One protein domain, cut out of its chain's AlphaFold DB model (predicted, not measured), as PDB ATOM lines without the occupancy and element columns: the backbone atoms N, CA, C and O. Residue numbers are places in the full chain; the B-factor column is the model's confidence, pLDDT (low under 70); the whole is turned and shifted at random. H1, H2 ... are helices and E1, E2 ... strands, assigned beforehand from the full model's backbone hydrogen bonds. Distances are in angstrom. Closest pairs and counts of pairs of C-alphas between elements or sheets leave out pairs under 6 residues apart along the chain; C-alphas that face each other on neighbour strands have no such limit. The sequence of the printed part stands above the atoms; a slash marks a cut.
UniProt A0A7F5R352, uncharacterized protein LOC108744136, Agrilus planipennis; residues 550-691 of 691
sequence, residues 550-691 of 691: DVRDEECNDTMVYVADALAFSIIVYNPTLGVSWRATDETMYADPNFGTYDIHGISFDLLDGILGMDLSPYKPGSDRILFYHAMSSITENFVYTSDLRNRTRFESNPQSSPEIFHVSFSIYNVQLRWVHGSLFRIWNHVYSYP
ATOM      1  N   ASP A 550      -9.078  52.809 -78.166       96.62
ATOM      2  CA  ASP A 550     -10.028  53.030 -77.075       96.62
ATOM      3  C   ASP A 550     -10.384  54.512 -76.995       96.62
ATOM      4  O   ASP A 550      -9.584  55.303 -76.496       96.62
ATOM      5  N   VAL A 551     -11.567  54.881 -77.490       95.69
ATOM      6  CA  VAL A 551     -12.157  56.215 -77.319       95.69
ATOM      7  C   VAL A 551     -13.262  56.147 -76.261       95.69
ATOM      8  O   VAL A 551     -14.055  55.202 -76.244       95.69
ATOM      9  N   ARG A 552     -13.297  57.122 -75.341       93.06
ATOM     10  CA  ARG A 552     -14.257  57.147 -74.216       93.06
ATOM     11  C   ARG A 552     -15.116  58.408 -74.120       93.06
ATOM     12  O   ARG A 552     -16.005  58.460 -73.272       93.06
ATOM     13  N   ASP A 553     -14.877  59.403 -74.963       91.06
ATOM     14  CA  ASP A 553     -15.622  60.661 -75.021       91.06
ATOM     15  C   ASP A 553     -16.055  60.998 -76.457       91.06
ATOM     16  O   ASP A 553     -15.414  60.597 -77.427       91.06
ATOM     17  N   GLU A 554     -17.150  61.751 -76.602       88.75
ATOM     18  CA  GLU A 554     -17.680  62.144 -77.920       88.75
ATOM     19  C   GLU A 554     -16.763  63.147 -78.639       88.75
ATOM     20  O   GLU A 554     -16.755  63.226 -79.868       88.75
ATOM     21  N   GLU A 555     -15.970  63.906 -77.881       91.06
ATOM     22  CA  GLU A 555     -14.977  64.846 -78.396       91.06
ATOM     23  C   GLU A 555     -13.661  64.176 -78.816       91.06
ATOM     24  O   GLU A 555     -12.797  64.844 -79.390       91.06
ATOM     25  N   CYS A 556     -13.512  62.871 -78.569       92.69
ATOM     26  CA  CYS A 556     -12.359  62.065 -78.962       92.69
ATOM     27  C   CYS A 556     -11.023  62.476 -78.316       92.69
ATOM     28  O   CYS A 556      -9.954  62.164 -78.863       92.69
ATOM     29  N   ASN A 557     -11.055  63.172 -77.174       91.12
ATOM     30  CA  ASN A 557      -9.863  63.592 -76.430       91.12
ATOM     31  C   ASN A 557      -9.347  62.493 -75.493       91.12
ATOM     32  O   ASN A 557      -8.134  62.382 -75.276       91.12
ATOM     33  N   ASP A 558     -10.247  61.678 -74.943       94.25
ATOM     34  CA  ASP A 558      -9.927  60.468 -74.196       94.25
ATOM     35  C   ASP A 558      -9.757  59.302 -75.173       94.25
ATOM     36  O   ASP A 558     -10.617  58.434 -75.316       94.25
ATOM     37  N   THR A 559      -8.625  59.332 -75.878       96.44
ATOM     38  CA  THR A 559      -8.189  58.270 -76.785       96.44
ATOM     39  C   THR A 559      -6.939  57.588 -76.241       96.44
ATOM     40  O   THR A 559      -5.990  58.258 -75.831       96.44
ATOM     41  N   MET A 560      -6.903  56.261 -76.308       97.75
ATOM     42  CA  MET A 560      -5.710  55.432 -76.129       97.75
ATOM     43  C   MET A 560      -5.575  54.464 -77.302       97.75
ATOM     44  O   MET A 560      -6.575  54.019 -77.860       97.75
ATOM     45  N   VAL A 561      -4.345  54.120 -77.673       98.31
ATOM     46  CA  VAL A 561      -4.064  53.132 -78.720       98.31
ATOM     47  C   VAL A 561      -3.227  52.007 -78.129       98.31
ATOM     48  O   VAL A 561      -2.189  52.260 -77.523       98.31
ATOM     49  N   TYR A 562      -3.669  50.770 -78.316       98.44
ATOM     50  CA  TYR A 562      -2.956  49.555 -77.933       98.44
ATOM     51  C   TYR A 562      -2.398  48.898 -79.189       98.44
ATOM     52  O   TYR A 562      -3.139  48.686 -80.146       98.44
ATOM     53  N   VAL A 563      -1.110  48.574 -79.200       97.94
ATOM     54  CA  VAL A 563      -0.448  47.955 -80.351       97.94
ATOM     55  C   VAL A 563       0.210  46.650 -79.935       97.94
ATOM     56  O   VAL A 563       1.093  46.661 -79.082       97.94
ATOM     57  N   ALA A 564      -0.192  45.544 -80.559       97.50
ATOM     58  CA  ALA A 564       0.429  44.241 -80.349       97.50
ATOM     59  C   ALA A 564       1.779  44.156 -81.069       97.50
ATOM     60  O   ALA A 564       1.875  44.466 -82.262       97.50
ATOM     61  N   ASP A 565       2.791  43.692 -80.348       94.94
ATOM     62  CA  ASP A 565       4.090  43.284 -80.865       94.94
ATOM     63  C   ASP A 565       4.179  41.754 -80.868       94.94
ATOM     64  O   ASP A 565       4.447  41.134 -79.833       94.94
ATOM     65  N   ALA A 566       3.951  41.152 -82.035       91.81
ATOM     66  CA  ALA A 566       3.816  39.704 -82.180       91.81
ATOM     67  C   ALA A 566       5.115  38.944 -81.915       91.81
ATOM     68  O   ALA A 566       5.081  37.803 -81.461       91.81
ATOM     69  N   LEU A 567       6.263  39.566 -82.185       87.81
ATOM     70  CA  LEU A 567       7.560  38.901 -82.097       87.81
ATOM     71  C   LEU A 567       8.355  39.290 -80.855       87.81
ATOM     72  O   LEU A 567       9.228  38.518 -80.460       87.81
ATOM     73  N   ALA A 568       8.075  40.438 -80.226       88.75
ATOM     74  CA  ALA A 568       8.630  40.791 -78.913       88.75
ATOM     75  C   ALA A 568       7.639  40.620 -77.750       88.75
ATOM     76  O   ALA A 568       7.939  41.030 -76.628       88.75
ATOM     77  N   PHE A 569       6.482  40.012 -78.023       93.62
ATOM     78  CA  PHE A 569       5.474  39.584 -77.053       93.62
ATOM     79  C   PHE A 569       5.071  40.674 -76.056       93.62
ATOM     80  O   PHE A 569       5.205  40.541 -74.835       93.62
ATOM     81  N   SER A 570       4.647  41.816 -76.590       95.69
ATOM     82  CA  SER A 570       4.307  42.971 -75.763       95.69
ATOM     83  C   SER A 570       3.176  43.797 -76.355       95.69
ATOM     84  O   SER A 570       2.866  43.690 -77.540       95.69
ATOM     85  N   ILE A 571       2.585  44.650 -75.525       98.00
ATOM     86  CA  ILE A 571       1.637  45.682 -75.932       98.00
ATOM     87  C   ILE A 571       2.309  47.043 -75.752       98.00
ATOM     88  O   ILE A 571       2.785  47.377 -74.663       98.00
ATOM     89  N   ILE A 572       2.309  47.862 -76.803       97.88
ATOM     90  CA  ILE A 572       2.598  49.294 -76.694       97.88
ATOM     91  C   ILE A 572       1.293  50.024 -76.417       97.88
ATOM     92  O   ILE A 572       0.336  49.914 -77.181       97.88
ATOM     93  N   VAL A 573       1.270  50.793 -75.336       98.19
ATOM     94  CA  VAL A 573       0.158  51.675 -74.983       98.19
ATOM     95  C   VAL A 573       0.558  53.093 -75.358       98.19
ATOM     96  O   VAL A 573       1.539  53.610 -74.833       98.19
ATOM     97  N   TYR A 574      -0.179  53.723 -76.266       98.19
ATOM     98  CA  TYR A 574       0.080  55.071 -76.763       98.19
ATOM     99  C   TYR A 574      -1.058  56.025 -76.393       98.19
ATOM    100  O   TYR A 574      -2.227  55.776 -76.689       98.19
ATOM    101  N   ASN A 575      -0.696  57.149 -75.776       97.12
ATOM    102  CA  ASN A 575      -1.591  58.264 -75.509       97.12
ATOM    103  C   ASN A 575      -1.314  59.406 -76.510       97.12
ATOM    104  O   ASN A 575      -0.303  60.106 -76.361       97.12
ATOM    105  N   PRO A 576      -2.194  59.639 -77.503       95.94
ATOM    106  CA  PRO A 576      -2.010  60.690 -78.499       95.94
ATOM    107  C   PRO A 576      -2.085  62.106 -77.934       95.94
ATOM    108  O   PRO A 576      -1.329  62.971 -78.373       95.94
ATOM    109  N   THR A 577      -2.931  62.340 -76.933       93.19
ATOM    110  CA  THR A 577      -3.101  63.655 -76.297       93.19
ATOM    111  C   THR A 577      -1.836  64.095 -75.560       93.19
ATOM    112  O   THR A 577      -1.472  65.269 -75.586       93.19
ATOM    113  N   LEU A 578      -1.137  63.150 -74.929       94.06
ATOM    114  CA  LEU A 578       0.122  63.406 -74.225       94.06
ATOM    115  C   LEU A 578       1.364  63.228 -75.111       94.06
ATOM    116  O   LEU A 578       2.444  63.673 -74.727       94.06
ATOM    117  N   GLY A 579       1.237  62.572 -76.266       95.62
ATOM    118  CA  GLY A 579       2.362  62.280 -77.157       95.62
ATOM    119  C   GLY A 579       3.382  61.314 -76.546       95.62
ATOM    120  O   GLY A 579       4.581  61.459 -76.780       95.62
ATOM    121  N   VAL A 580       2.929  60.353 -75.736       96.06
ATOM    122  CA  VAL A 580       3.800  59.390 -75.042       96.06
ATOM    123  C   VAL A 580       3.252  57.975 -75.147       96.06
ATOM    124  O   VAL A 580       2.038  57.777 -75.123       96.06
ATOM    125  N   SER A 581       4.148  56.994 -75.193       97.69
ATOM    126  CA  SER A 581       3.816  55.578 -75.069       97.69
ATOM    127  C   SER A 581       4.620  54.894 -73.967       97.69
ATOM    128  O   SER A 581       5.592  55.459 -73.455       97.69
ATOM    129  N   TRP A 582       4.210  53.688 -73.591       97.44
ATOM    130  CA  TRP A 582       4.952  52.762 -72.733       97.44
ATOM    131  C   TRP A 582       4.688  51.320 -73.172       97.44
ATOM    132  O   TRP A 582       3.731  51.046 -73.896       97.44
ATOM    133  N   ARG A 583       5.562  50.406 -72.746       96.75
ATOM    134  CA  ARG A 583       5.518  48.984 -73.094       96.75
ATOM    135  C   ARG A 583       5.048  48.179 -71.890       96.75
ATOM    136  O   ARG A 583       5.583  48.377 -70.805       96.75
ATOM    137  N   ALA A 584       4.111  47.266 -72.099       96.56
ATOM    138  CA  ALA A 584       3.700  46.256 -71.128       96.56
ATOM    139  C   ALA A 584       3.925  44.861 -71.726       96.56
ATOM    140  O   ALA A 584       3.695  44.660 -72.918       96.56
ATOM    141  N   THR A 585       4.394  43.906 -70.931       94.31
ATOM    142  CA  THR A 585       4.619  42.523 -71.377       94.31
ATOM    143  C   THR A 585       4.285  41.541 -70.268       94.31
ATOM    144  O   THR A 585       4.439  41.855 -69.087       94.31
ATOM    145  N   ASP A 586       3.796  40.380 -70.682       93.62
ATOM    146  CA  ASP A 586       3.337  39.297 -69.828       93.62
ATOM    147  C   ASP A 586       3.464  37.962 -70.578       93.62
ATOM    148  O   ASP A 586       3.432  37.938 -71.813       93.62
ATOM    149  N   GLU A 587       3.596  36.855 -69.849       89.00
ATOM    150  CA  GLU A 587       3.741  35.512 -70.425       89.00
ATOM    151  C   GLU A 587       2.524  35.065 -71.247       89.00
ATOM    152  O   GLU A 587       2.669  34.343 -72.230       89.00
ATOM    153  N   THR A 588       1.329  35.574 -70.938       91.25
ATOM    154  CA  THR A 588       0.106  35.321 -71.721       91.25
ATOM    155  C   THR A 588       0.170  35.873 -73.152       91.25
ATOM    156  O   THR A 588      -0.661  35.533 -74.000       91.25
ATOM    157  N   MET A 589       1.151  36.732 -73.450       94.94
ATOM    158  CA  MET A 589       1.415  37.272 -74.786       94.94
ATOM    159  C   MET A 589       2.359  36.384 -75.606       94.94
ATOM    160  O   MET A 589       2.624  36.691 -76.774       94.94
ATOM    161  N   TYR A 590       2.921  35.336 -75.001       90.50
ATOM    162  CA  TYR A 590       3.935  34.490 -75.620       90.50
ATOM    163  C   TYR A 590       3.276  33.449 -76.521       90.50
ATOM    164  O   TYR A 590       2.143  33.022 -76.308       90.50
ATOM    165  N   ALA A 591       3.998  33.051 -77.561       88.38
ATOM    166  CA  ALA A 591       3.600  31.929 -78.389       88.38
ATOM    167  C   ALA A 591       3.838  30.609 -77.642       88.38
ATOM    168  O   ALA A 591       4.897  30.418 -77.045       88.38
ATOM    169  N   ASP A 592       2.886  29.687 -77.728       86.44
ATOM    170  CA  ASP A 592       3.024  28.325 -77.231       86.44
ATOM    171  C   ASP A 592       3.558  27.420 -78.365       86.44
ATOM    172  O   ASP A 592       2.905  27.252 -79.406       86.44
ATOM    173  N   PRO A 593       4.745  26.803 -78.197       81.69
ATOM    174  CA  PRO A 593       5.348  25.948 -79.217       81.69
ATOM    175  C   PRO A 593       4.525  24.694 -79.546       81.69
ATOM    176  O   PRO A 593       4.743  24.097 -80.602       81.69
ATOM    177  N   ASN A 594       3.571  24.289 -78.698       81.56
ATOM    178  CA  ASN A 594       2.630  23.203 -78.993       81.56
ATOM    179  C   ASN A 594       1.636  23.560 -80.106       81.56
ATOM    180  O   ASN A 594       1.082  22.657 -80.736       81.56
ATOM    181  N   PHE A 595       1.424  24.854 -80.355       87.25
ATOM    182  CA  PHE A 595       0.474  25.375 -81.340       87.25
ATOM    183  C   PHE A 595       1.168  26.167 -82.459       87.25
ATOM    184  O   PHE A 595       0.523  26.937 -83.164       87.25
ATOM    185  N   GLY A 596       2.480  25.969 -82.640       83.31
ATOM    186  CA  GLY A 596       3.278  26.645 -83.670       83.31
ATOM    187  C   GLY A 596       3.205  26.031 -85.074       83.31
ATOM    188  O   GLY A 596       3.772  26.590 -86.008       83.31
ATOM    189  N   THR A 597       2.535  24.889 -85.251       84.12
ATOM    190  CA  THR A 597       2.344  24.249 -86.563       84.12
ATOM    191  C   THR A 597       0.892  24.399 -87.001       84.12
ATOM    192  O   THR A 597      -0.027  23.951 -86.312       84.12
ATOM    193  N   TYR A 598       0.683  24.992 -88.173       83.81
ATOM    194  CA  TYR A 598      -0.630  25.254 -88.754       83.81
ATOM    195  C   TYR A 598      -0.882  24.286 -89.895       83.81
ATOM    196  O   TYR A 598      -0.001  24.074 -90.720       83.81
ATOM    197  N   ASP A 599      -2.097  23.746 -89.976       81.56
ATOM    198  CA  ASP A 599      -2.576  23.007 -91.145       81.56
ATOM    199  C   ASP A 599      -3.781  23.734 -91.737       81.56
ATOM    200  O   ASP A 599      -4.833  23.856 -91.101       81.56
ATOM    201  N   ILE A 600      -3.615  24.244 -92.956       75.88
ATOM    202  CA  ILE A 600      -4.667  24.944 -93.688       75.88
ATOM    203  C   ILE A 600      -4.844  24.245 -95.031       75.88
ATOM    204  O   ILE A 600      -3.967  24.279 -95.891       75.88
ATOM    205  N   HIS A 601      -6.003  23.611 -95.222       80.62
ATOM    206  CA  HIS A 601      -6.340  22.873 -96.444       80.62
ATOM    207  C   HIS A 601      -5.289  21.814 -96.851       80.62
ATOM    208  O   HIS A 601      -5.077  21.578 -98.041       80.62
ATOM    209  N   GLY A 602      -4.658  21.145 -95.877       78.19
ATOM    210  CA  GLY A 602      -3.644  20.114 -96.121       78.19
ATOM    211  C   GLY A 602      -2.256  20.660 -96.468       78.19
ATOM    212  O   GLY A 602      -1.383  19.883 -96.851       78.19
ATOM    213  N   ILE A 603      -2.055  21.975 -96.357       71.31
ATOM    214  CA  ILE A 603      -0.735  22.606 -96.368       71.31
ATOM    215  C   ILE A 603      -0.358  22.865 -94.915       71.31
ATOM    216  O   ILE A 603      -1.022  23.651 -94.235       71.31
ATOM    217  N   SER A 604       0.704  22.206 -94.460       78.44
ATOM    218  CA  SER A 604       1.254  22.419 -93.127       78.44
ATOM    219  C   SER A 604       2.449  23.371 -93.185       78.44
ATOM    220  O   SER A 604       3.295  23.242 -94.069       78.44
ATOM    221  N   PHE A 605       2.524  24.320 -92.257       78.94
ATOM    222  CA  PHE A 605       3.653  25.240 -92.112       78.94
ATOM    223  C   PHE A 605       3.827  25.653 -90.650       78.94
ATOM    224  O   PHE A 605       2.870  25.640 -89.873       78.94
ATOM    225  N   ASP A 606       5.045  26.045 -90.286       79.69
ATOM    226  CA  ASP A 606       5.367  26.496 -88.936       79.69
ATOM    227  C   ASP A 606       5.375  28.027 -88.856       79.69
ATOM    228  O   ASP A 606       5.983  28.712 -89.683       79.69
ATOM    229  N   LEU A 607       4.723  28.567 -87.832       81.88
ATOM    230  CA  LEU A 607       4.707  29.983 -87.485       81.88
ATOM    231  C   LEU A 607       4.651  30.085 -85.959       81.88
ATOM    232  O   LEU A 607       3.852  29.404 -85.334       81.88
ATOM    233  N   LEU A 608       5.488  30.913 -85.337       83.50
ATOM    234  CA  LEU A 608       5.508  31.034 -83.877       83.50
ATOM    235  C   LEU A 608       5.356  32.486 -83.426       83.50
ATOM    236  O   LEU A 608       6.203  33.052 -82.738       83.50
ATOM    237  N   ASP A 609       4.248  33.080 -83.852       87.88
ATOM    238  CA  ASP A 609       3.875  34.442 -83.486       87.88
ATOM    239  C   ASP A 609       3.143  34.452 -82.135       87.88
ATOM    240  O   ASP A 609       2.278  33.604 -81.873       87.88
ATOM    241  N   GLY A 610       3.509  35.411 -81.278       93.00
ATOM    242  CA  GLY A 610       2.862  35.676 -79.995       93.00
ATOM    243  C   GLY A 610       1.626  36.553 -80.161       93.00
ATOM    244  O   GLY A 610       0.878  36.383 -81.125       93.00
ATOM    245  N   ILE A 611       1.383  37.467 -79.214       95.94
ATOM    246  CA  ILE A 611       0.199  38.343 -79.200       95.94
ATOM    247  C   ILE A 611      -0.077  38.969 -80.572       95.94
ATOM    248  O   ILE A 611       0.758  39.670 -81.143       95.94
ATOM    249  N   LEU A 612      -1.272  38.721 -81.104       93.75
ATOM    250  CA  LEU A 612      -1.639  39.170 -82.444       93.75
ATOM    251  C   LEU A 612      -3.093  39.622 -82.504       93.75
ATOM    252  O   LEU A 612      -3.363  40.741 -82.944       93.75
ATOM    253  N   GLY A 613      -4.033  38.782 -82.075       92.31
ATOM    254  CA  GLY A 613      -5.440  39.163 -81.973       92.31
ATOM    255  C   GLY A 613      -5.657  40.040 -80.747       92.31
ATOM    256  O   GLY A 613      -5.215  39.680 -79.663       92.31
ATOM    257  N   MET A 614      -6.316  41.186 -80.921       96.56
ATOM    258  CA  MET A 614      -6.770  42.041 -79.825       96.56
ATOM    259  C   MET A 614      -8.126  42.651 -80.177       96.56
ATOM    260  O   MET A 614      -8.338  43.018 -81.333       96.56
ATOM    261  N   ASP A 615      -9.013  42.808 -79.199       95.94
ATOM    262  CA  ASP A 615     -10.246  43.582 -79.357       95.94
ATOM    263  C   ASP A 615     -10.744  44.120 -78.011       95.94
ATOM    264  O   ASP A 615     -10.401  43.613 -76.941       95.94
ATOM    265  N   LEU A 616     -11.554  45.174 -78.049       95.44
ATOM    266  CA  LEU A 616     -12.075  45.815 -76.848       95.44
ATOM    267  C   LEU A 616     -13.537  45.453 -76.598       95.44
ATOM    268  O   LEU A 616     -14.378  45.522 -77.494       95.44
ATOM    269  N   SER A 617     -13.887  45.222 -75.332       93.00
ATOM    270  CA  SER A 617     -15.290  45.181 -74.919       93.00
ATOM    271  C   SER A 617     -16.001  46.502 -75.265       93.00
ATOM    272  O   SER A 617     -15.358  47.557 -75.246       93.00
ATOM    273  N   PRO A 618     -17.328  46.509 -75.492       90.19
ATOM    274  CA  PRO A 618     -18.077  47.750 -75.671       90.19
ATOM    275  C   PRO A 618     -17.855  48.722 -74.508       90.19
ATOM    276  O   PRO A 618     -17.889  48.314 -73.343       90.19
ATOM    277  N   TYR A 619     -17.648  50.002 -74.815       89.75
ATOM    278  CA  TYR A 619     -17.508  51.024 -73.786       89.75
ATOM    279  C   TYR A 619     -18.862  51.316 -73.125       89.75
ATOM    280  O   TYR A 619     -19.878  51.507 -73.796       89.75
ATOM    281  N   LYS A 620     -18.876  51.342 -71.790       90.19
ATOM    282  CA  LYS A 620     -20.025  51.756 -70.979       90.19
ATOM    283  C   LYS A 620     -19.551  52.847 -70.018       90.19
ATOM    284  O   LYS A 620     -18.697  52.548 -69.180       90.19
ATOM    285  N   PRO A 621     -20.088  54.077 -70.097       88.44
ATOM    286  CA  PRO A 621     -19.690  55.160 -69.205       88.44
ATOM    287  C   PRO A 621     -19.721  54.743 -67.729       88.44
ATOM    288  O   PRO A 621     -20.689  54.146 -67.258       88.44
ATOM    289  N   GLY A 622     -18.640  55.037 -67.002       85.00
ATOM    290  CA  GLY A 622     -18.478  54.682 -65.586       85.00
ATOM    291  C   GLY A 622     -18.072  53.229 -65.301       85.00
ATOM    292  O   GLY A 622     -17.856  52.896 -64.140       85.00
ATOM    293  N   SER A 623     -17.948  52.374 -66.319       88.75
ATOM    294  CA  SER A 623     -17.366  51.030 -66.201       88.75
ATOM    295  C   SER A 623     -15.976  50.995 -66.828       88.75
ATOM    296  O   SER A 623     -15.677  51.788 -67.724       88.75
ATOM    297  N   ASP A 624     -15.133  50.068 -66.378       90.50
ATOM    298  CA  ASP A 624     -13.874  49.827 -67.073       90.50
ATOM    299  C   ASP A 624     -14.089  49.024 -68.362       90.50
ATOM    300  O   ASP A 624     -15.092  48.322 -68.526       90.50
ATOM    301  N   ARG A 625     -13.141  49.156 -69.288       94.12
ATOM    302  CA  ARG A 625     -13.133  48.458 -70.572       94.12
ATOM    303  C   ARG A 625     -12.133  47.310 -70.507       94.12
ATOM    304  O   ARG A 625     -11.056  47.454 -69.926       94.12
ATOM    305  N   ILE A 626     -12.482  46.181 -71.097       94.94
ATOM    306  CA  ILE A 626     -11.617  45.005 -71.153       94.94
ATOM    307  C   ILE A 626     -10.964  44.970 -72.531       94.94
ATOM    308  O   ILE A 626     -11.661  45.102 -73.538       94.94
ATOM    309  N   LEU A 627      -9.645  44.798 -72.565       97.31
ATOM    310  CA  LEU A 627      -8.912  44.429 -73.770       97.31
ATOM    311  C   LEU A 627      -8.751  42.909 -73.765       97.31
ATOM    312  O   LEU A 627      -8.054  42.372 -72.905       97.31
ATOM    313  N   PHE A 628      -9.417  42.239 -74.697       96.69
ATOM    314  CA  PHE A 628      -9.200  40.828 -74.998       96.69
ATOM    315  C   PHE A 628      -8.032  40.694 -75.967       96.69
ATOM    316  O   PHE A 628      -7.851  41.555 -76.832       96.69
ATOM    317  N   TYR A 629      -7.237  39.643 -75.814       96.19
ATOM    318  CA  TYR A 629      -6.122  39.349 -76.702       96.19
ATOM    319  C   TYR A 629      -5.726  37.875 -76.657       96.19
ATOM    320  O   TYR A 629      -5.971  37.178 -75.677       96.19
ATOM    321  N   HIS A 630      -5.034  37.416 -77.692       94.69
ATOM    322  CA  HIS A 630      -4.407  36.097 -77.713       94.69
ATOM    323  C   HIS A 630      -3.140  36.104 -78.562       94.69
ATOM    324  O   HIS A 630      -2.976  36.909 -79.489       94.69
ATOM    325  N   ALA A 631      -2.244  35.173 -78.243       93.88
ATOM    326  CA  ALA A 631      -1.154  34.825 -79.133       93.88
ATOM    327  C   ALA A 631      -1.678  34.065 -80.356       93.88
ATOM    328  O   ALA A 631      -2.602  33.265 -80.235       93.88
ATOM    329  N   MET A 632      -1.090  34.315 -81.528       93.25
ATOM    330  CA  MET A 632      -1.442  33.605 -82.762       93.25
ATOM    331  C   MET A 632      -1.241  32.096 -82.585       93.25
ATOM    332  O   MET A 632      -2.126  31.309 -82.907       93.25
ATOM    333  N   SER A 633      -0.106  31.715 -81.990       92.25
ATOM    334  CA  SER A 633       0.250  30.320 -81.707       92.25
ATOM    335  C   SER A 633      -0.137  29.946 -80.280       92.25
ATOM    336  O   SER A 633       0.714  29.621 -79.463       92.25
ATOM    337  N   SER A 634      -1.417  30.069 -79.945       88.88
ATOM    338  CA  SER A 634      -1.978  29.641 -78.662       88.88
ATOM    339  C   SER A 634      -3.466  29.325 -78.813       88.88
ATOM    340  O   SER A 634      -4.127  29.786 -79.741       88.88
ATOM    341  N   ILE A 635      -4.007  28.540 -77.882       85.81
ATOM    342  CA  ILE A 635      -5.451  28.278 -77.750       85.81
ATOM    343  C   ILE A 635      -6.087  29.029 -76.572       85.81
ATOM    344  O   ILE A 635      -7.255  28.797 -76.243       85.81
ATOM    345  N   THR A 636      -5.320  29.882 -75.891       85.38
ATOM    346  CA  THR A 636      -5.801  30.691 -74.769       85.38
ATOM    347  C   THR A 636      -6.353  32.022 -75.260       85.38
ATOM    348  O   THR A 636      -5.759  32.679 -76.109       85.38
ATOM    349  N   GLU A 637      -7.497  32.421 -74.706       88.44
ATOM    350  CA  GLU A 637      -8.015  33.778 -74.851       88.44
ATOM    351  C   GLU A 637      -7.733  34.512 -73.545       88.44
ATOM    352  O   GLU A 637      -8.122  34.050 -72.473       88.44
ATOM    353  N   ASN A 638      -7.061  35.648 -73.621       93.75
ATOM    354  CA  ASN A 638      -6.608  36.396 -72.460       93.75
ATOM    355  C   ASN A 638      -7.301  37.752 -72.407       93.75
ATOM    356  O   ASN A 638      -7.876  38.232 -73.385       93.75
ATOM    357  N   PHE A 639      -7.280  38.380 -71.239       95.50
ATOM    358  CA  PHE A 639      -7.830  39.710 -71.072       95.50
ATOM    359  C   PHE A 639      -7.093  40.517 -70.009       95.50
ATOM    360  O   PHE A 639      -6.437  39.978 -69.119       95.50
ATOM    361  N   VAL A 640      -7.212  41.836 -70.119       96.38
ATOM    362  CA  VAL A 640      -6.688  42.799 -69.151       96.38
ATOM    363  C   VAL A 640      -7.618  44.003 -69.064       96.38
ATOM    364  O   VAL A 640      -8.216  44.439 -70.055       96.38
ATOM    365  N   TYR A 641      -7.755  44.546 -67.860       96.31
ATOM    366  CA  TYR A 641      -8.476  45.787 -67.635       96.31
ATOM    367  C   TYR A 641      -7.677  46.966 -68.188       96.31
ATOM    368  O   TYR A 641      -6.517  47.204 -67.849       96.31
ATOM    369  N   THR A 642      -8.302  47.732 -69.074       96.88
ATOM    370  CA  THR A 642      -7.638  48.866 -69.727       96.88
ATOM    371  C   THR A 642      -7.242  49.960 -68.739       96.88
ATOM    372  O   THR A 642      -6.266  50.657 -69.004       96.88
ATOM    373  N   SER A 643      -7.931  50.122 -67.601       95.62
ATOM    374  CA  SER A 643      -7.502  51.067 -66.560       95.62
ATOM    375  C   SER A 643      -6.108  50.748 -66.006       95.62
ATOM    376  O   SER A 643      -5.332  51.677 -65.763       95.62
ATOM    377  N   ASP A 644      -5.748  49.465 -65.901       96.69
ATOM    378  CA  ASP A 644      -4.410  49.041 -65.493       96.69
ATOM    379  C   ASP A 644      -3.376  49.317 -66.586       96.69
ATOM    380  O   ASP A 644      -2.357  49.951 -66.305       96.69
ATOM    381  N   LEU A 645      -3.663  48.957 -67.846       96.25
ATOM    382  CA  LEU A 645      -2.774  49.273 -68.977       96.25
ATOM    383  C   LEU A 645      -2.553  50.782 -69.147       96.25
ATOM    384  O   LEU A 645      -1.461  51.212 -69.518       96.25
ATOM    385  N   ARG A 646      -3.580  51.597 -68.872       95.50
ATOM    386  CA  ARG A 646      -3.530  53.065 -68.964       95.50
ATOM    387  C   ARG A 646      -2.668  53.705 -67.869       95.50
ATOM    388  O   ARG A 646      -2.229  54.845 -68.037       95.50
ATOM    389  N   ASN A 647      -2.408  53.007 -66.765       95.00
ATOM    390  CA  ASN A 647      -1.579  53.515 -65.679       95.00
ATOM    391  C   ASN A 647      -0.085  53.352 -65.995       95.00
ATOM    392  O   ASN A 647       0.568  52.408 -65.552       95.00
ATOM    393  N   ARG A 648       0.480  54.333 -66.708       93.50
ATOM    394  CA  ARG A 648       1.902  54.376 -67.102       93.50
ATOM    395  C   ARG A 648       2.883  54.043 -65.972       93.50
ATOM    396  O   ARG A 648       3.892  53.391 -66.223       93.50
ATOM    397  N   THR A 649       2.612  54.485 -64.742       94.12
ATOM    398  CA  THR A 649       3.551  54.300 -63.621       94.12
ATOM    399  C   THR A 649       3.790  52.829 -63.270       94.12
ATOM    400  O   THR A 649       4.840  52.514 -62.719       94.12
ATOM    401  N   ARG A 650       2.875  51.924 -63.655       93.19
ATOM    402  CA  ARG A 650       3.045  50.472 -63.508       93.19
ATOM    403  C   ARG A 650       4.158  49.885 -64.377       93.19
ATOM    404  O   ARG A 650       4.661  48.831 -64.018       93.19
ATOM    405  N   PHE A 651       4.529  50.534 -65.486       93.19
ATOM    406  CA  PHE A 651       5.413  49.952 -66.510       93.19
ATOM    407  C   PHE A 651       6.647  50.801 -66.840       93.19
ATOM    408  O   PHE A 651       7.504  50.386 -67.616       93.19
ATOM    409  N   GLU A 652       6.740  52.013 -66.291       84.88
ATOM    410  CA  GLU A 652       7.782  52.977 -66.662       84.88
ATOM    411  C   GLU A 652       9.201  52.516 -66.296       84.88
ATOM    412  O   GLU A 652      10.143  52.796 -67.036       84.88
ATOM    413  N   SER A 653       9.361  51.807 -65.175       82.31
ATOM    414  CA  SER A 653      10.650  51.254 -64.742       82.31
ATOM    415  C   SER A 653      10.910  49.852 -65.291       82.31
ATOM    416  O   SER A 653      12.054  49.527 -65.605       82.31
ATOM    417  N   ASN A 654       9.868  49.026 -65.386       85.25
ATOM    418  CA  ASN A 654       9.937  47.655 -65.863       85.25
ATOM    419  C   ASN A 654       8.641  47.298 -66.623       85.25
ATOM    420  O   ASN A 654       7.570  47.288 -66.025       85.25
ATOM    421  N   PRO A 655       8.710  46.945 -67.914       88.06
ATOM    422  CA  PRO A 655       7.547  46.489 -68.674       88.06
ATOM    423  C   PRO A 655       6.818  45.254 -68.105       88.06
ATOM    424  O   PRO A 655       5.659  45.044 -68.454       88.06
ATOM    425  N   GLN A 656       7.474  44.457 -67.250       86.88
ATOM    426  CA  GLN A 656       6.950  43.221 -66.640       86.88
ATOM    427  C   GLN A 656       6.534  43.380 -65.165       86.88
ATOM    428  O   GLN A 656       6.271  42.389 -64.495       86.88
ATOM    429  N   SER A 657       6.496  44.592 -64.592       82.50
ATOM    430  CA  SER A 657       6.286  44.747 -63.136       82.50
ATOM    431  C   SER A 657       4.854  44.559 -62.630       82.50
ATOM    432  O   SER A 657       4.600  44.811 -61.451       82.50
ATOM    433  N   SER A 658       3.906  44.155 -63.473       88.50
ATOM    434  CA  SER A 658       2.524  43.910 -63.043       88.50
ATOM    435  C   SER A 658       1.910  42.682 -63.728       88.50
ATOM    436  O   SER A 658       0.958  42.851 -64.483       88.50
ATOM    437  N   PRO A 659       2.438  41.460 -63.521       86.88
ATOM    438  CA  PRO A 659       1.860  40.248 -64.114       86.88
ATOM    439  C   PRO A 659       0.448  39.944 -63.573       86.88
ATOM    440  O   PRO A 659      -0.374  39.332 -64.244       86.88
ATOM    441  N   GLU A 660       0.102  40.432 -62.376       89.25
ATOM    442  CA  GLU A 660      -1.157  40.114 -61.692       89.25
ATOM    443  C   GLU A 660      -2.429  40.647 -62.373       89.25
ATOM    444  O   GLU A 660      -3.536  40.256 -61.997       89.25
ATOM    445  N   ILE A 661      -2.287  41.564 -63.335       93.06
ATOM    446  CA  ILE A 661      -3.410  42.207 -64.039       93.06
ATOM    447  C   ILE A 661      -3.821  41.451 -65.310       93.06
ATOM    448  O   ILE A 661      -4.850  41.770 -65.909       93.06
ATOM    449  N   PHE A 662      -2.989  40.514 -65.768       93.25
ATOM    450  CA  PHE A 662      -3.235  39.740 -66.974       93.25
ATOM    451  C   PHE A 662      -3.945  38.444 -66.598       93.25
ATOM    452  O   PHE A 662      -3.600  37.760 -65.633       93.25
ATOM    453  N   HIS A 663      -5.012  38.136 -67.328       90.88
ATOM    454  CA  HIS A 663      -5.915  37.055 -66.971       90.88
ATOM    455  C   HIS A 663      -6.156  36.139 -68.162       90.88
ATOM    456  O   HIS A 663      -6.407  36.603 -69.271       90.88
ATOM    457  N   VAL A 664      -6.166  34.834 -67.909       86.81
ATOM    458  CA  VAL A 664      -6.553  33.823 -68.893       86.81
ATOM    459  C   VAL A 664      -8.054  33.566 -68.754       86.81
ATOM    460  O   VAL A 664      -8.528  33.122 -67.706       86.81
ATOM    461  N   SER A 665      -8.826  33.856 -69.799       72.81
ATOM    462  CA  SER A 665     -10.213  33.399 -69.913       72.81
ATOM    463  C   SER A 665     -10.201  31.899 -70.226       72.81
ATOM    464  O   SER A 665      -9.337  31.434 -70.964       72.81
ATOM    465  N   PHE A 666     -11.119  31.126 -69.633       55.78
ATOM    466  CA  PHE A 666     -11.133  29.655 -69.693       55.78
ATOM    467  C   PHE A 666     -10.697  29.093 -71.058       55.78
ATOM    468  O   PHE A 666     -11.269  29.441 -72.089       55.78
ATOM    469  N   SER A 667      -9.712  28.188 -71.032       45.25
ATOM    470  CA  SER A 667      -9.187  27.496 -72.212       45.25
ATOM    471  C   SER A 667     -10.337  26.899 -73.032       45.25
ATOM    472  O   SER A 667     -11.122  26.088 -72.524       45.25
ATOM    473  N   ILE A 668     -10.473  27.329 -74.289       42.84
ATOM    474  CA  ILE A 668     -11.503  26.824 -75.199       42.84
ATOM    475  C   ILE A 668     -11.056  25.434 -75.669       42.84
ATOM    476  O   ILE A 668     -10.542  25.249 -76.771       42.84
ATOM    477  N   TYR A 669     -11.227  24.421 -74.820       35.22
ATOM    478  CA  TYR A 669     -10.999  23.038 -75.220       35.22
ATOM    479  C   TYR A 669     -12.012  22.648 -76.310       35.22
ATOM    480  O   TYR A 669     -13.222  22.673 -76.091       35.22
ATOM    481  N   ASN A 670     -11.492  22.220 -77.465       31.98
ATOM    482  CA  ASN A 670     -12.215  21.647 -78.608       31.98
ATOM    483  C   ASN A 670     -13.144  22.590 -79.394       31.98
ATOM    484  O   ASN A 670     -14.354  22.371 -79.464       31.98
ATOM    485  N   VAL A 671     -12.565  23.520 -80.156       32.75
ATOM    486  CA  VAL A 671     -13.171  23.933 -81.434       32.75
ATOM    487  C   VAL A 671     -12.378  23.283 -82.569       32.75
ATOM    488  O   VAL A 671     -11.492  23.882 -83.164       32.75
ATOM    489  N   GLN A 672     -12.680  22.016 -82.873       26.84
ATOM    490  CA  GLN A 672     -12.284  21.440 -84.158       26.84
ATOM    491  C   GLN A 672     -13.170  22.054 -85.247       26.84
ATOM    492  O   GLN A 672     -14.311  21.632 -85.433       26.84
ATOM    493  N   LEU A 673     -12.641  23.015 -86.005       31.22
ATOM    494  CA  LEU A 673     -13.211  23.377 -87.302       31.22
ATOM    495  C   LEU A 673     -12.892  22.252 -88.295       31.22
ATOM    496  O   LEU A 673     -11.907  22.293 -89.027       31.22
ATOM    497  N   ARG A 674     -13.712  21.198 -88.299       24.69
ATOM    498  CA  ARG A 674     -13.674  20.186 -89.358       24.69
ATOM    499  C   ARG A 674     -14.522  20.653 -90.533       24.69
ATOM    500  O   ARG A 674     -15.746  20.675 -90.444       24.69
ATOM    501  N   TRP A 675     -13.871  20.929 -91.658       27.48
ATOM    502  CA  TRP A 675     -14.536  20.992 -92.954       27.48
ATOM    503  C   TRP A 675     -15.020  19.593 -93.341       27.48
ATOM    504  O   TRP A 675     -14.243  18.744 -93.774       27.48
ATOM    505  N   VAL A 676     -16.316  19.343 -93.190       28.84
ATOM    506  CA  VAL A 676     -16.972  18.181 -93.794       28.84
ATOM    507  C   VAL A 676     -18.177  18.698 -94.563       28.84
ATOM    508  O   VAL A 676     -19.167  19.096 -93.969       28.84
ATOM    509  N   HIS A 677     -18.072  18.682 -95.894       31.81
ATOM    510  CA  HIS A 677     -19.187  18.906 -96.818       31.81
ATOM    511  C   HIS A 677     -19.981  20.209 -96.590       31.81
ATOM    512  O   HIS A 677     -21.195  20.180 -96.433       31.81
ATOM    513  N   GLY A 678     -19.298  21.357 -96.650       29.72
ATOM    514  CA  GLY A 678     -19.948  22.631 -96.982       29.72
ATOM    515  C   GLY A 678     -20.838  23.283 -95.916       29.72
ATOM    516  O   GLY A 678     -21.712  24.050 -96.302       29.72
ATOM    517  N   SER A 679     -20.624  23.037 -94.618       24.91
ATOM    518  CA  SER A 679     -21.331  23.762 -93.541       24.91
ATOM    519  C   SER A 679     -20.437  24.003 -92.319       24.91
ATOM    520  O   SER A 679     -19.622  23.146 -91.965       24.91
ATOM    521  N   LEU A 680     -20.593  25.164 -91.673       26.91
ATOM    522  CA  LEU A 680     -19.791  25.629 -90.529       26.91
ATOM    523  C   LEU A 680     -20.628  25.515 -89.237       26.91
ATOM    524  O   LEU A 680     -21.674  26.146 -89.125       26.91
ATOM    525  N   PHE A 681     -20.189  24.745 -88.233       26.39
ATOM    526  CA  PHE A 681     -20.890  24.647 -86.937       26.39
ATOM    527  C   PHE A 681     -20.138  25.385 -85.817       26.39
ATOM    528  O   PHE A 681     -18.937  25.197 -85.637       26.39
ATOM    529  N   ARG A 682     -20.871  26.171 -85.012       29.23
ATOM    530  CA  ARG A 682     -20.422  26.813 -83.761       29.23
ATOM    531  C   ARG A 682     -21.314  26.314 -82.616       29.23
ATOM    532  O   ARG A 682     -22.533  26.393 -82.733       29.23
ATOM    533  N   ILE A 683     -20.740  25.808 -81.523       26.05
ATOM    534  CA  ILE A 683     -21.487  25.416 -80.311       26.05
ATOM    535  C   ILE A 683     -21.202  26.461 -79.224       26.05
ATOM    536  O   ILE A 683     -20.048  26.659 -78.861       26.05
ATOM    537  N   TRP A 684     -22.239  27.127 -78.711       25.81
ATOM    538  CA  TRP A 684     -22.181  27.903 -77.464       25.81
ATOM    539  C   TRP A 684     -22.800  27.067 -76.344       25.81
ATOM    540  O   TRP A 684     -23.920  26.584 -76.505       25.81
ATOM    541  N   ASN A 685     -22.115  26.944 -75.207       28.25
ATOM    542  CA  ASN A 685     -22.753  26.517 -73.962       28.25
ATOM    543  C   ASN A 685     -23.120  27.740 -73.116       28.25
ATOM    544  O   ASN A 685     -22.394  28.731 -73.061       28.25
ATOM    545  N   HIS A 686     -24.294  27.648 -72.497       25.47
ATOM    546  CA  HIS A 686     -24.928  28.666 -71.673       25.47
ATOM    547  C   HIS A 686     -24.020  29.209 -70.558       25.47
ATOM    548  O   HIS A 686     -23.430  28.453 -69.790       25.47
ATOM    549  N   VAL A 687     -24.015  30.537 -70.432       25.91
ATOM    550  CA  VAL A 687     -23.518  31.283 -69.271       25.91
ATOM    551  C   VAL A 687     -24.369  30.915 -68.052       25.91
ATOM    552  O   VAL A 687     -25.552  31.254 -68.002       25.91
ATOM    553  N   TYR A 688     -23.776  30.238 -67.068       23.23
ATOM    554  CA  TYR A 688     -24.298  30.239 -65.703       23.23
ATOM    555  C   TYR A 688     -23.829  31.531 -65.028       23.23
ATOM    556  O   TYR A 688     -22.665  31.676 -64.671       23.23
ATOM    557  N   SER A 689     -24.743  32.484 -64.883       32.06
ATOM    558  CA  SER A 689     -24.643  33.532 -63.869       32.06
ATOM    559  C   SER A 689     -24.931  32.933 -62.490       32.06
ATOM    560  O   SER A 689     -25.767  32.040 -62.415       32.06
ATOM    561  N   TYR A 690     -24.247  33.412 -61.441       22.61
ATOM    562  CA  TYR A 690     -24.703  33.630 -60.045       22.61
ATOM    563  C   TYR A 690     -23.518  33.578 -59.056       22.61
ATOM    564  O   TYR A 690     -22.635  32.742 -59.245       22.61
ATOM    565  N   PRO A 691     -23.599  34.251 -57.892       34.16
ATOM    566  CA  PRO A 691     -24.037  35.618 -57.594       34.16
ATOM    567  C   PRO A 691     -22.873  36.571 -57.266       34.16
ATOM    568  O   PRO A 691     -21.785  36.092 -56.876       34.16
TER     569      PRO A 691
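This is residues 550 to 691 of the 691 residues of the protein "uncharacterized protein LOC108744136" of Agrilus planipennis (UniProt A0A7F5R352). With little regular structure, this is a small sandwich of two antiparallel sheets, E1 E2 E3 and E6 E7 E8 E9, with H1 grazing both, the hairpin E4 E5 out at one end, and residues 684 to 691 sticking out. The 142 printed residues, 53 in named elements, mostly strand, run E1 to E8, H1, E9. It is only just loose, close to compact: radius of gyration of the C-alphas 17.6 A, spans 52 by 36 by 30 A.

Start at E1, residues 559 to 565, E2, 570 to 575, and E3, 580 to 585: successive hairpins in a meander, each strand the antiparallel neighbour of the one before; N 563 and O 572 are 2.8 A apart, N 573 and O 582 2.9 A. E4, 597 to 600, and E5, 603 to 606, are a hairpin, with N 598 and O 605 at 2.8 A. E6, 611 to 616, E7, 626 to 631, and E8, 637 to 641, repeat the meander; E9, 662 to 665, is E8's antiparallel neighbour, with N 639 and O 663 at 2.8 A. The closest C-alphas of E1 and E6 are those of Ala 564 and Leu 612, 5.9 A. H1, 642 to 646, only grazes both sandwich sheets.

Find C-alpha 559 at (-8.189, 58.270, -76.785); E1 runs 19.8 A. E9 ends at C-alpha 665, (-10.213, 33.399, -69.913).

The printed part has no cut. Links E3 to E4 and H1 to E9 are long. Residues 666 to 691 have pLDDT under 70.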